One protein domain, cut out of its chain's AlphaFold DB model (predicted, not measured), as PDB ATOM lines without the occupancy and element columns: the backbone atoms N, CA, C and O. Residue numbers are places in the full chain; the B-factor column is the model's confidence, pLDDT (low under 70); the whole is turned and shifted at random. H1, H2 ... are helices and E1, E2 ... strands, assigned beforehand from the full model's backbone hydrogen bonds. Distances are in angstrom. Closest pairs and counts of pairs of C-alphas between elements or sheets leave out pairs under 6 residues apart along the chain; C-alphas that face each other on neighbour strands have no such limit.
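Overview. This is residues 4 to 85 of the 95 residues of an uncharacterized protein of Hyalella azteca (UniProt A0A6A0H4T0). There is little regular structure: a small sheet stands in the middle, with H1 and short H2 to one side and residues 62 to 85 looping back on the other. The 82 printed residues hold H1, E1, H2, E2, E3 in order, class mixed, 31 residues in named elements; the antiparallel sheet runs E1, E3, E2. The whole is compact, radius of gyration of the C-alphas 13.1 A, spans 32 by 31 by 17 A.

Along the chain. Find C-alpha 4 at (139.234, -19.390, -10.713); from there H1 runs 15.3 A to residue 14. Then come E1, residues 18 to 22, 13.3 A; H2, residues 35 to 38, 5.4 A; E2, residues 43 to 47, 12.7 A; and E3, residues 56 to 61, 16.7 A, ending at C-alpha 61 (127.730, -16.045, -23.164).

Arrangement. Within hydrogen-bond range find N 19 and O 59, 2.8 A, between E1 and E3, and N 44 and O 60, 2.8 A, in the hairpin E2 and E3. E1, H2, E2 make a split strand-helix-strand unit, E3 between its same-way strands, crossover right-handed. H1, residues 7 to 11, and H2 only graze the sheet. In H1 every O i to N i+4 pair is within range; H2 is too short for one.

Size, cuts and confidence. The printed part has no cut; E1 to H2 is a long link. Residues 67 to 73 have pLDDT under 70.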
ATOM      1  N   ARG A   4     139.523 -20.487  -9.773       87.19
ATOM      2  CA  ARG A   4     139.234 -19.390 -10.713       87.19
ATOM      3  C   ARG A   4     140.156 -19.425 -11.936       87.19
ATOM      4  O   ARG A   4     139.662 -19.302 -13.047       87.19
ATOM      5  N   ASP A   5     141.448 -19.662 -11.730       90.56
ATOM      6  CA  ASP A   5     142.432 -19.691 -12.819       90.56
ATOM      7  C   ASP A   5     142.241 -20.905 -13.742       90.56
ATOM      8  O   ASP A   5     142.346 -20.787 -14.957       90.56
ATOM      9  N   GLU A   6     141.882 -22.061 -13.179       91.31
ATOM     10  CA  GLU A   6     141.567 -23.277 -13.943       91.31
ATOM     11  C   GLU A   6     140.326 -23.073 -14.822       91.31
ATOM     12  O   GLU A   6     140.328 -23.401 -16.006       91.31
ATOM     13  N   ILE A   7     139.277 -22.462 -14.266       91.56
ATOM     14  CA  ILE A   7     138.056 -22.146 -15.015       91.56
ATOM     15  C   ILE A   7     138.334 -21.096 -16.093       91.56
ATOM     16  O   ILE A   7     137.845 -21.232 -17.212       91.56
ATOM     17  N   GLN A   8     139.143 -20.079 -15.787       93.38
ATOM     18  CA  GLN A   8     139.554 -19.077 -16.767       93.38
ATOM     19  C   GLN A   8     140.287 -19.732 -17.947       93.38
ATOM     20  O   GLN A   8     139.953 -19.453 -19.098       93.38
ATOM     21  N   ALA A   9     141.203 -20.668 -17.679       93.62
ATOM     22  CA  ALA A   9     141.892 -21.425 -18.721       93.62
ATOM     23  C   ALA A   9     140.928 -22.284 -19.564       93.62
ATOM     24  O   ALA A   9     141.064 -22.342 -20.788       93.62
ATOM     25  N   LEU A  10     139.922 -22.913 -18.941       93.00
ATOM     26  CA  LEU A  10     138.887 -23.667 -19.660       93.00
ATOM     27  C   LEU A  10     138.032 -22.763 -20.558       93.00
ATOM     28  O   LEU A  10     137.756 -23.126 -21.700       93.00
ATOM     29  N   ILE A  11     137.650 -21.579 -20.070       94.31
ATOM     30  CA  ILE A  11     136.910 -20.582 -20.856       94.31
ATOM     31  C   ILE A  11     137.732 -20.151 -22.070       94.31
ATOM     32  O   ILE A  11     137.209 -20.116 -23.182       94.31
ATOM     33  N   GLU A  12     139.013 -19.850 -21.869       94.38
ATOM     34  CA  GLU A  12     139.913 -19.422 -22.941       94.38
ATOM     35  C   GLU A  12     140.122 -20.519 -23.986       94.38
ATOM     36  O   GLU A  12     140.062 -20.229 -25.182       94.38
ATOM     37  N   THR A  13     140.286 -21.767 -23.539       95.44
ATOM     38  CA  THR A  13     140.567 -22.928 -24.395       95.44
ATOM     39  C   THR A  13     139.345 -23.381 -25.188       95.44
ATOM     40  O   THR A  13     139.437 -23.614 -26.391       95.44
ATOM     41  N   HIS A  14     138.202 -23.531 -24.518       93.81
ATOM     42  CA  HIS A  14     137.023 -24.172 -25.102       93.81
ATOM     43  C   HIS A  14     135.971 -23.180 -25.588       93.81
ATOM     44  O   HIS A  14     135.099 -23.562 -26.361       93.81
ATOM     45  N   GLN A  15     136.039 -21.917 -25.152       91.38
ATOM     46  CA  GLN A  15     135.070 -20.878 -25.509       91.38
ATOM     47  C   GLN A  15     133.604 -21.347 -25.370       91.38
ATOM     48  O   GLN A  15     132.814 -21.134 -26.301       91.38
ATOM     49  N   PRO A  16     133.218 -21.984 -24.244       91.75
ATOM     50  CA  PRO A  16     131.914 -22.622 -24.120       91.75
ATOM     51  C   PRO A  16     130.775 -21.604 -24.256       91.75
ATOM     52  O   PRO A  16     130.880 -20.465 -23.816       91.75
ATOM     53  N   ALA A  17     129.662 -22.010 -24.861       88.81
ATOM     54  CA  ALA A  17     128.441 -21.199 -24.890       88.81
ATOM     55  C   ALA A  17     127.814 -21.074 -23.489       88.81
ATOM     56  O   ALA A  17     127.305 -20.019 -23.109       88.81
ATOM     57  N   VAL A  18     127.889 -22.163 -22.723       89.50
ATOM     58  CA  VAL A  18     127.319 -22.314 -21.386       89.50
ATOM     59  C   VAL A  18     128.335 -23.025 -20.497       89.50
ATOM     60  O   VAL A  18     128.923 -24.028 -20.899       89.50
ATOM     61  N   LEU A  19     128.527 -22.527 -19.280       92.25
ATOM     62  CA  LEU A  19     129.372 -23.128 -18.252       92.25
ATOM     63  C   LEU A  19     128.557 -23.267 -16.962       92.25
ATOM     64  O   LEU A  19     128.102 -22.279 -16.395       92.25
ATOM     65  N   GLY A  20     128.393 -24.497 -16.480       92.06
ATOM     66  CA  GLY A  20     127.760 -24.783 -15.195       92.06
ATOM     67  C   GLY A  20     128.802 -25.052 -14.114       92.06
ATOM     68  O   GLY A  20     129.683 -25.889 -14.296       92.06
ATOM     69  N   ILE A  21     128.685 -24.374 -12.973       91.50
ATOM     70  CA  ILE A  21     129.508 -24.631 -11.790       91.50
ATOM     71  C   ILE A  21     128.597 -25.013 -10.630       91.50
ATOM     72  O   ILE A  21     127.717 -24.253 -10.222       91.50
ATOM     73  N   THR A  22     128.839 -26.195 -10.073       90.56
ATOM     74  CA  THR A  22     128.201 -26.669  -8.846       90.56
ATOM     75  C   THR A  22     129.114 -26.449  -7.646       90.56
ATOM     76  O   THR A  22     130.327 -26.274  -7.770       90.56
ATOM     77  N   GLU A  23     128.519 -26.458  -6.457       89.25
ATOM     78  CA  GLU A  23     129.224 -26.305  -5.189       89.25
ATOM     79  C   GLU A  23     130.047 -25.011  -5.046       89.25
ATOM     80  O   GLU A  23     131.124 -25.007  -4.440       89.25
ATOM     81  N   VAL A  24     129.531 -23.901  -5.580       88.81
ATOM     82  CA  VAL A  24     130.218 -22.597  -5.601       88.81
ATOM     83  C   VAL A  24     130.476 -22.058  -4.185       88.81
ATOM     84  O   VAL A  24     131.495 -21.412  -3.929       88.81
ATOM     85  N   LYS A  25     129.579 -22.351  -3.233       87.62
ATOM     86  CA  LYS A  25     129.696 -21.902  -1.841       87.62
ATOM     87  C   LYS A  25     130.733 -22.741  -1.086       87.62
ATOM     88  O   LYS A  25     130.648 -23.975  -1.068       87.62
ATOM     89  N   PRO A  26     131.684 -22.102  -0.380       82.88
ATOM     90  CA  PRO A  26     132.634 -22.827   0.452       82.88
ATOM     91  C   PRO A  26     131.910 -23.559   1.592       82.88
ATOM     92  O   PRO A  26     130.931 -23.064   2.144       82.88
ATOM     93  N   LYS A  27     132.435 -24.718   2.017       80.62
ATOM     94  CA  LYS A  27     131.839 -25.563   3.081       80.62
ATOM     95  C   LYS A  27     131.558 -24.828   4.402       80.62
ATOM     96  O   LYS A  27     130.737 -25.279   5.188       80.62
ATOM     97  N   LYS A  28     132.263 -23.727   4.670       77.50
ATOM     98  CA  LYS A  28     132.074 -22.859   5.843       77.50
ATOM     99  C   LYS A  28     131.754 -21.441   5.387       77.50
ATOM    100  O   LYS A  28     132.514 -20.516   5.668       77.50
ATOM    101  N   ASN A  29     130.678 -21.292   4.623       72.56
ATOM    102  CA  ASN A  29     130.317 -19.992   4.092       72.56
ATOM    103  C   ASN A  29     129.836 -19.070   5.218       72.56
ATOM    104  O   ASN A  29     128.836 -19.356   5.871       72.56
ATOM    105  N   ARG A  30     130.580 -17.992   5.472       73.62
ATOM    106  CA  ARG A  30     130.222 -16.963   6.463       73.62
ATOM    107  C   ARG A  30     129.631 -15.710   5.820       73.62
ATOM    108  O   ARG A  30     129.027 -14.916   6.527       73.62
ATOM    109  N   PHE A  31     129.816 -15.550   4.512       77.56
ATOM    110  CA  PHE A  31     129.472 -14.346   3.768       77.56
ATOM    111  C   PHE A  31     128.708 -14.716   2.499       77.56
ATOM    112  O   PHE A  31     128.879 -15.806   1.953       77.56
ATOM    113  N   THR A  32     127.839 -13.826   2.039       80.75
ATOM    114  CA  THR A  32     127.217 -13.971   0.722       80.75
ATOM    115  C   THR A  32     128.292 -13.787  -0.345       80.75
ATOM    116  O   THR A  32     129.182 -12.962  -0.174       80.75
ATOM    117  N   ILE A  33     128.242 -14.599  -1.401       85.50
ATOM    118  CA  ILE A  33     129.112 -14.426  -2.566       85.50
ATOM    119  C   ILE A  33     128.528 -13.290  -3.391       85.50
ATOM    120  O   ILE A  33     127.363 -13.369  -3.788       85.50
ATOM    121  N   GLU A  34     129.339 -12.279  -3.664       86.81
ATOM    122  CA  GLU A  34     128.970 -11.201  -4.571       86.81
ATOM    123  C   GLU A  34     129.313 -11.602  -6.010       86.81
ATOM    124  O   GLU A  34     130.350 -12.217  -6.278       86.81
ATOM    125  N   GLU A  35     128.460 -11.243  -6.973       86.81
ATOM    126  CA  GLU A  35     128.654 -11.622  -8.380       86.81
ATOM    127  C   GLU A  35     130.013 -11.165  -8.928       86.81
ATOM    128  O   GLU A  35     130.661 -11.893  -9.681       86.81
ATOM    129  N   CYS A  36     130.503  -9.999  -8.497       86.88
ATOM    130  CA  CYS A  36     131.798  -9.466  -8.923       86.88
ATOM    131  C   CYS A  36     132.984 -10.372  -8.538       86.88
ATOM    132  O   CYS A  36     133.993 -10.398  -9.246       86.88
ATOM    133  N   GLU A  37     132.861 -11.174  -7.475       86.19
ATOM    134  CA  GLU A  37     133.897 -12.112  -7.026       86.19
ATOM    135  C   GLU A  37     134.003 -13.352  -7.923       86.19
ATOM    136  O   GLU A  37     135.014 -14.068  -7.902       86.19
ATOM    137  N   VAL A  38     132.958 -13.620  -8.710       88.50
ATOM    138  CA  VAL A  38     132.781 -14.848  -9.499       88.50
ATOM    139  C   VAL A  38     132.417 -14.582 -10.958       88.50
ATOM    140  O   VAL A  38     132.179 -15.530 -11.699       88.50
ATOM    141  N   ALA A  39     132.424 -13.320 -11.389       91.56
ATOM    142  CA  ALA A  39     132.155 -12.933 -12.765       91.56
ATOM    143  C   ALA A  39     133.297 -13.291 -13.721       91.56
ATOM    144  O   ALA A  39     134.480 -13.096 -13.408       91.56
ATOM    145  N   TYR A  40     132.906 -13.749 -14.913       93.19
ATOM    146  CA  TYR A  40     133.774 -13.981 -16.064       93.19
ATOM    147  C   TYR A  40     133.357 -13.064 -17.213       93.19
ATOM    148  O   TYR A  40     132.175 -12.901 -17.506       93.19
ATOM    149  N   LYS A  41     134.338 -12.436 -17.867       91.88
ATOM    150  CA  LYS A  41     134.087 -11.465 -18.937       91.88
ATOM    151  C   LYS A  41     133.361 -12.126 -20.114       91.88
ATOM    152  O   LYS A  41     133.811 -13.155 -20.604       91.88
ATOM    153  N   GLY A  42     132.302 -11.479 -20.605       92.25
ATOM    154  CA  GLY A  42     131.515 -11.958 -21.748       92.25
ATOM    155  C   GLY A  42     130.455 -13.000 -21.392       92.25
ATOM    156  O   GLY A  42     129.843 -13.551 -22.303       92.25
ATOM    157  N   TYR A  43     130.244 -13.261 -20.099       92.69
ATOM    158  CA  TYR A  43     129.194 -14.139 -19.603       92.69
ATOM    159  C   TYR A  43     128.255 -13.379 -18.667       92.69
ATOM    160  O   TYR A  43     128.696 -12.584 -17.835       92.69
ATOM    161  N   GLU A  44     126.969 -13.675 -18.782       91.06
ATOM    162  CA  GLU A  44     125.958 -13.384 -17.767       91.06
ATOM    163  C   GLU A  44     125.908 -14.536 -16.755       91.06
ATOM    164  O   GLU A  44     126.201 -15.683 -17.110       91.06
ATOM    165  N   ILE A  45     125.568 -14.240 -15.498       90.94
ATOM    166  CA  ILE A  45     125.555 -15.215 -14.399       90.94
ATOM    167  C   ILE A  45     124.127 -15.383 -13.894       90.94
ATOM    168  O   ILE A  45     123.456 -14.410 -13.568       90.94
ATOM    169  N   PHE A  46     123.702 -16.632 -13.747       89.94
ATOM    170  CA  PHE A  46     122.451 -17.012 -13.105       89.94
ATOM    171  C   PHE A  46     122.780 -17.921 -11.929       89.94
ATOM    172  O   PHE A  46     123.529 -18.886 -12.077       89.94
ATOM    173  N   HIS A  47     122.255 -17.629 -10.744       91.19
ATOM    174  CA  HIS A  47     122.669 -18.343  -9.541       91.19
ATOM    175  C   HIS A  47     121.572 -18.450  -8.485       91.19
ATOM    176  O   HIS A  47     120.651 -17.639  -8.418       91.19
ATOM    177  N   ASN A  48     121.749 -19.380  -7.551       89.25
ATOM    178  CA  ASN A  48     120.887 -19.540  -6.378       89.25
ATOM    179  C   ASN A  48     121.618 -19.185  -5.065       89.25
ATOM    180  O   ASN A  48     121.414 -19.817  -4.023       89.25
ATOM    181  N   TYR A  49     122.510 -18.187  -5.077       86.62
ATOM    182  CA  TYR A  49     123.343 -17.881  -3.907       86.62
ATOM    183  C   TYR A  49     122.543 -17.562  -2.631       86.62
ATOM    184  O   TYR A  49     122.995 -17.913  -1.541       86.62
ATOM    185  N   GLY A  50     121.320 -17.036  -2.758       82.31
ATOM    186  CA  GLY A  50     120.396 -16.817  -1.636       82.31
ATOM    187  C   GLY A  50     119.635 -18.056  -1.129       82.31
ATOM    188  O   GLY A  50     118.961 -17.967  -0.106       82.31
ATOM    189  N   LYS A  51     119.707 -19.208  -1.808       84.44
ATOM    190  CA  LYS A  51     119.024 -20.456  -1.406       84.44
ATOM    191  C   LYS A  51     119.927 -21.351  -0.530       84.44
ATOM    192  O   LYS A  51     121.151 -21.209  -0.584       84.44
ATOM    193  N   PRO A  52     119.379 -22.281   0.275       84.06
ATOM    194  CA  PRO A  52     120.170 -23.299   0.978       84.06
ATOM    195  C   PRO A  52     120.992 -24.191   0.028       84.06
ATOM    196  O   PRO A  52     120.748 -24.217  -1.174       84.06
ATOM    197  N   GLY A  53     121.957 -24.940   0.567       86.69
ATOM    198  CA  GLY A  53     122.795 -25.868  -0.210       86.69
ATOM    199  C   GLY A  53     124.147 -25.283  -0.623       86.69
ATOM    200  O   GLY A  53     124.569 -24.232  -0.121       86.69
ATOM    201  N   ARG A  54     124.857 -25.978  -1.524       88.06
ATOM    202  CA  ARG A  54     126.235 -25.612  -1.905       88.06
ATOM    203  C   ARG A  54     126.312 -24.611  -3.054       88.06
ATOM    204  O   ARG A  54     127.398 -24.126  -3.353       88.06
ATOM    205  N   GLY A  55     125.171 -24.234  -3.616       88.88
ATOM    206  CA  GLY A  55     125.066 -23.191  -4.625       88.88
ATOM    207  C   GLY A  55     125.449 -23.661  -6.025       88.88
ATOM    208  O   GLY A  55     126.384 -24.442  -6.209       88.88
ATOM    209  N   ILE A  56     124.724 -23.138  -7.001       90.81
ATOM    210  CA  ILE A  56     124.922 -23.335  -8.432       90.81
ATOM    211  C   ILE A  56     125.073 -21.963  -9.076       90.81
ATOM    212  O   ILE A  56     124.366 -21.020  -8.707       90.81
ATOM    213  N   ALA A  57     125.988 -21.883 -10.036       91.44
ATOM    214  CA  ALA A  57     126.134 -20.759 -10.941       91.44
ATOM    215  C   ALA A  57     126.160 -21.272 -12.378       91.44
ATOM    216  O   ALA A  57     126.961 -22.144 -12.722       91.44
ATOM    217  N   LEU A  58     125.277 -20.729 -13.203       92.12
ATOM    218  CA  LEU A  58     125.248 -20.953 -14.633       92.12
ATOM    219  C   LEU A  58     125.740 -19.685 -15.321       92.12
ATOM    220  O   LEU A  58     125.185 -18.607 -15.125       92.12
ATOM    221  N   TYR A  59     126.787 -19.831 -16.114       91.88
ATOM    222  CA  TYR A  59     127.370 -18.774 -16.917       91.88
ATOM    223  C   TYR A  59     126.969 -19.003 -18.358       91.88
ATOM    224  O   TYR A  59     127.161 -20.099 -18.885       91.88
ATOM    225  N   VAL A  60     126.449 -17.977 -19.010       90.38
ATOM    226  CA  VAL A  60     126.025 -18.073 -20.406       90.38
ATOM    227  C   VAL A  60     126.600 -16.896 -21.173       90.38
ATOM    228  O   VAL A  60     126.581 -15.776 -20.662       90.38
ATOM    229  N   LYS A  61     127.160 -17.138 -22.365       90.50
ATOM    230  CA  LYS A  61     127.730 -16.045 -23.164       90.50
ATOM    231  C   LYS A  61     126.675 -14.970 -23.413       90.50
ATOM    232  O   LYS A  61     125.550 -15.271 -23.804       90.50
ATOM    233  N   SER A  62     127.052 -13.710 -23.214       87.50
ATOM    234  CA  SER A  62     126.128 -12.571 -23.313       87.50
ATOM    235  C   SER A  62     125.556 -12.362 -24.726       87.50
ATOM    236  O   SER A  62     124.583 -11.636 -24.903       87.50
ATOM    237  N   ASP A  63     126.140 -12.979 -25.757       85.31
ATOM    238  CA  ASP A  63     125.645 -12.911 -27.135       85.31
ATOM    239  C   ASP A  63     124.488 -13.887 -27.434       85.31
ATOM    240  O   ASP A  63     123.792 -13.696 -28.434       85.31
ATOM    241  N   LEU A  64     124.201 -14.850 -26.545       80.25
ATOM    242  CA  LEU A  64     123.117 -15.838 -26.687       80.25
ATOM    243  C   LEU A  64     121.699 -15.292 -26.426       80.25
ATOM    244  O   LEU A  64     120.749 -16.069 -26.468       80.25
ATOM    245  N   LYS A  65     121.537 -13.978 -26.194       71.25
ATOM    246  CA  LYS A  65     120.244 -13.274 -26.018       71.25
ATOM    247  C   LYS A  65     119.240 -14.063 -25.169       71.25
ATOM    248  O   LYS A  65     118.266 -14.626 -25.675       71.25
ATOM    249  N   LEU A  66     119.488 -14.096 -23.869       71.88
ATOM    250  CA  LEU A  66     118.720 -14.904 -22.928       71.88
ATOM    251  C   LEU A  66     117.433 -14.205 -22.502       71.88
ATOM    252  O   LEU A  66     117.369 -12.978 -22.414       71.88
ATOM    253  N   SER A  67     116.424 -15.010 -22.187       64.50
ATOM    254  CA  SER A  67     115.271 -14.583 -21.406       64.50
ATOM    255  C   SER A  67     115.301 -15.341 -20.086       64.50
ATOM    256  O   SER A  67     115.334 -16.571 -20.065       64.50
ATOM    257  N   VAL A  68     115.318 -14.615 -18.970       60.66
ATOM    258  CA  VAL A  68     115.190 -15.236 -17.646       60.66
ATOM    259  C   VAL A  68     113.874 -16.015 -17.632       60.66
ATOM    260  O   VAL A  68     112.821 -15.465 -17.952       60.66
ATOM    261  N   SER A  69     113.937 -17.304 -17.305       55.97
ATOM    262  CA  SER A  69     112.735 -18.110 -17.117       55.97
ATOM    263  C   SER A  69     112.265 -17.917 -15.681       55.97
ATOM    264  O   SER A  69     112.743 -18.581 -14.766       55.97
ATOM    265  N   ASP A  70     111.327 -16.994 -15.480       53.31
ATOM    266  CA  ASP A  70     110.677 -16.778 -14.179       53.31
ATOM    267  C   ASP A  70     109.696 -17.917 -13.810       53.31
ATOM    268  O   ASP A  70     109.010 -17.840 -12.793       53.31
ATOM    269  N   SER A  71     109.572 -18.960 -14.643       50.44
ATOM    270  CA  SER A  71     108.399 -19.847 -14.678       50.44
ATOM    271  C   SER A  71     108.643 -21.318 -14.323       50.44
ATOM    272  O   SER A  71     107.706 -22.114 -14.398       50.44
ATOM    273  N   LEU A  72     109.853 -21.705 -13.910       62.19
ATOM    274  CA  LEU A  72     110.129 -23.071 -13.447       62.19
ATOM    275  C   LEU A  72     110.134 -23.132 -11.918       62.19
ATOM    276  O   LEU A  72     111.174 -22.991 -11.273       62.19
ATOM    277  N   ASP A  73     108.952 -23.370 -11.348       62.84
ATOM    278  CA  ASP A  73     108.820 -23.738  -9.939       62.84
ATOM    279  C   ASP A  73     109.453 -25.119  -9.726       62.84
ATOM    280  O   ASP A  73     109.023 -26.127 -10.293       62.84
ATOM    281  N   SER A  74     110.512 -25.158  -8.920       71.50
ATOM    282  CA  SER A  74     111.160 -26.393  -8.498       71.50
ATOM    283  C   SER A  74     111.316 -26.408  -6.988       71.50
ATOM    284  O   SER A  74     111.872 -25.484  -6.395       71.50
ATOM    285  N   ASP A  75     110.902 -27.515  -6.376       78.31
ATOM    286  CA  ASP A  75     111.138 -27.781  -4.956       78.31
ATOM    287  C   ASP A  75     112.611 -28.129  -4.669       78.31
ATOM    288  O   ASP A  75     113.033 -28.226  -3.512       78.31
ATOM    289  N   PHE A  76     113.427 -28.313  -5.714       81.50
ATOM    290  CA  PHE A  76     114.848 -28.587  -5.578       81.50
ATOM    291  C   PHE A  76     115.636 -27.280  -5.436       81.50
ATOM    292  O   PHE A  76     115.948 -26.602  -6.405       81.50
ATOM    293  N   ALA A  77     115.999 -26.928  -4.200       77.44
ATOM    294  CA  ALA A  77     116.686 -25.667  -3.903       77.44
ATOM    295  C   ALA A  77     118.043 -25.498  -4.621       77.44
ATOM    296  O   ALA A  77     118.510 -24.370  -4.799       77.44
ATOM    297  N   GLU A  78     118.677 -26.598  -5.033       82.19
ATOM    298  CA  GLU A  78     119.948 -26.617  -5.757       82.19
ATOM    299  C   GLU A  78     119.728 -26.650  -7.274       82.19
ATOM    300  O   GLU A  78     120.256 -27.510  -7.968       82.19
ATOM    301  N   SER A  79     118.946 -25.706  -7.803       85.44
ATOM    302  CA  SER A  79     118.738 -25.536  -9.244       85.44
ATOM    303  C   SER A  79     118.804 -24.073  -9.674       85.44
ATOM    304  O   SER A  79     118.518 -23.159  -8.899       85.44
ATOM    305  N   VAL A  80     119.135 -23.872 -10.947       85.88
ATOM    306  CA  VAL A  80     119.007 -22.608 -11.677       85.88
ATOM    307  C   VAL A  80     118.454 -22.960 -13.053       85.88
ATOM    308  O   VAL A  80     118.977 -23.869 -13.698       85.88
ATOM    309  N   PHE A  81     117.412 -22.259 -13.491       84.31
ATOM    310  CA  PHE A  81     116.808 -22.451 -14.807       84.31
ATOM    311  C   PHE A  81     116.999 -21.196 -15.648       84.31
ATOM    312  O   PHE A  81     116.793 -20.082 -15.171       84.31
ATOM    313  N   VAL A  82     117.410 -21.389 -16.897       80.88
ATOM    314  CA  VAL A  82     117.588 -20.314 -17.874       80.88
ATOM    315  C   VAL A  82     116.977 -20.778 -19.180       80.88
ATOM    316  O   VAL A  82     117.243 -21.894 -19.629       80.88
ATOM    317  N   GLU A  83     116.159 -19.924 -19.782       80.62
ATOM    318  CA  GLU A  83     115.621 -20.154 -21.112       80.62
ATOM    319  C   GLU A  83     116.459 -19.370 -22.126       80.62
ATOM    320  O   GLU A  83     116.779 -18.193 -21.951       80.62
ATOM    321  N   CYS A  84     116.847 -20.043 -23.203       75.38
ATOM    322  CA  CYS A  84     117.528 -19.413 -24.321       75.38
ATOM    323  C   CYS A  84     116.797 -19.760 -25.609       75.38
ATOM    324  O   CYS A  84     116.265 -20.864 -25.768       75.38
ATOM    325  N   ARG A  85     116.765 -18.807 -26.539       73.56
ATOM    326  CA  ARG A  85     116.162 -19.017 -27.849       73.56
ATOM    327  C   ARG A  85     117.263 -19.126 -28.887       73.56
ATOM    328  O   ARG A  85     117.871 -18.125 -29.250       73.56
TER     329      ARG A  85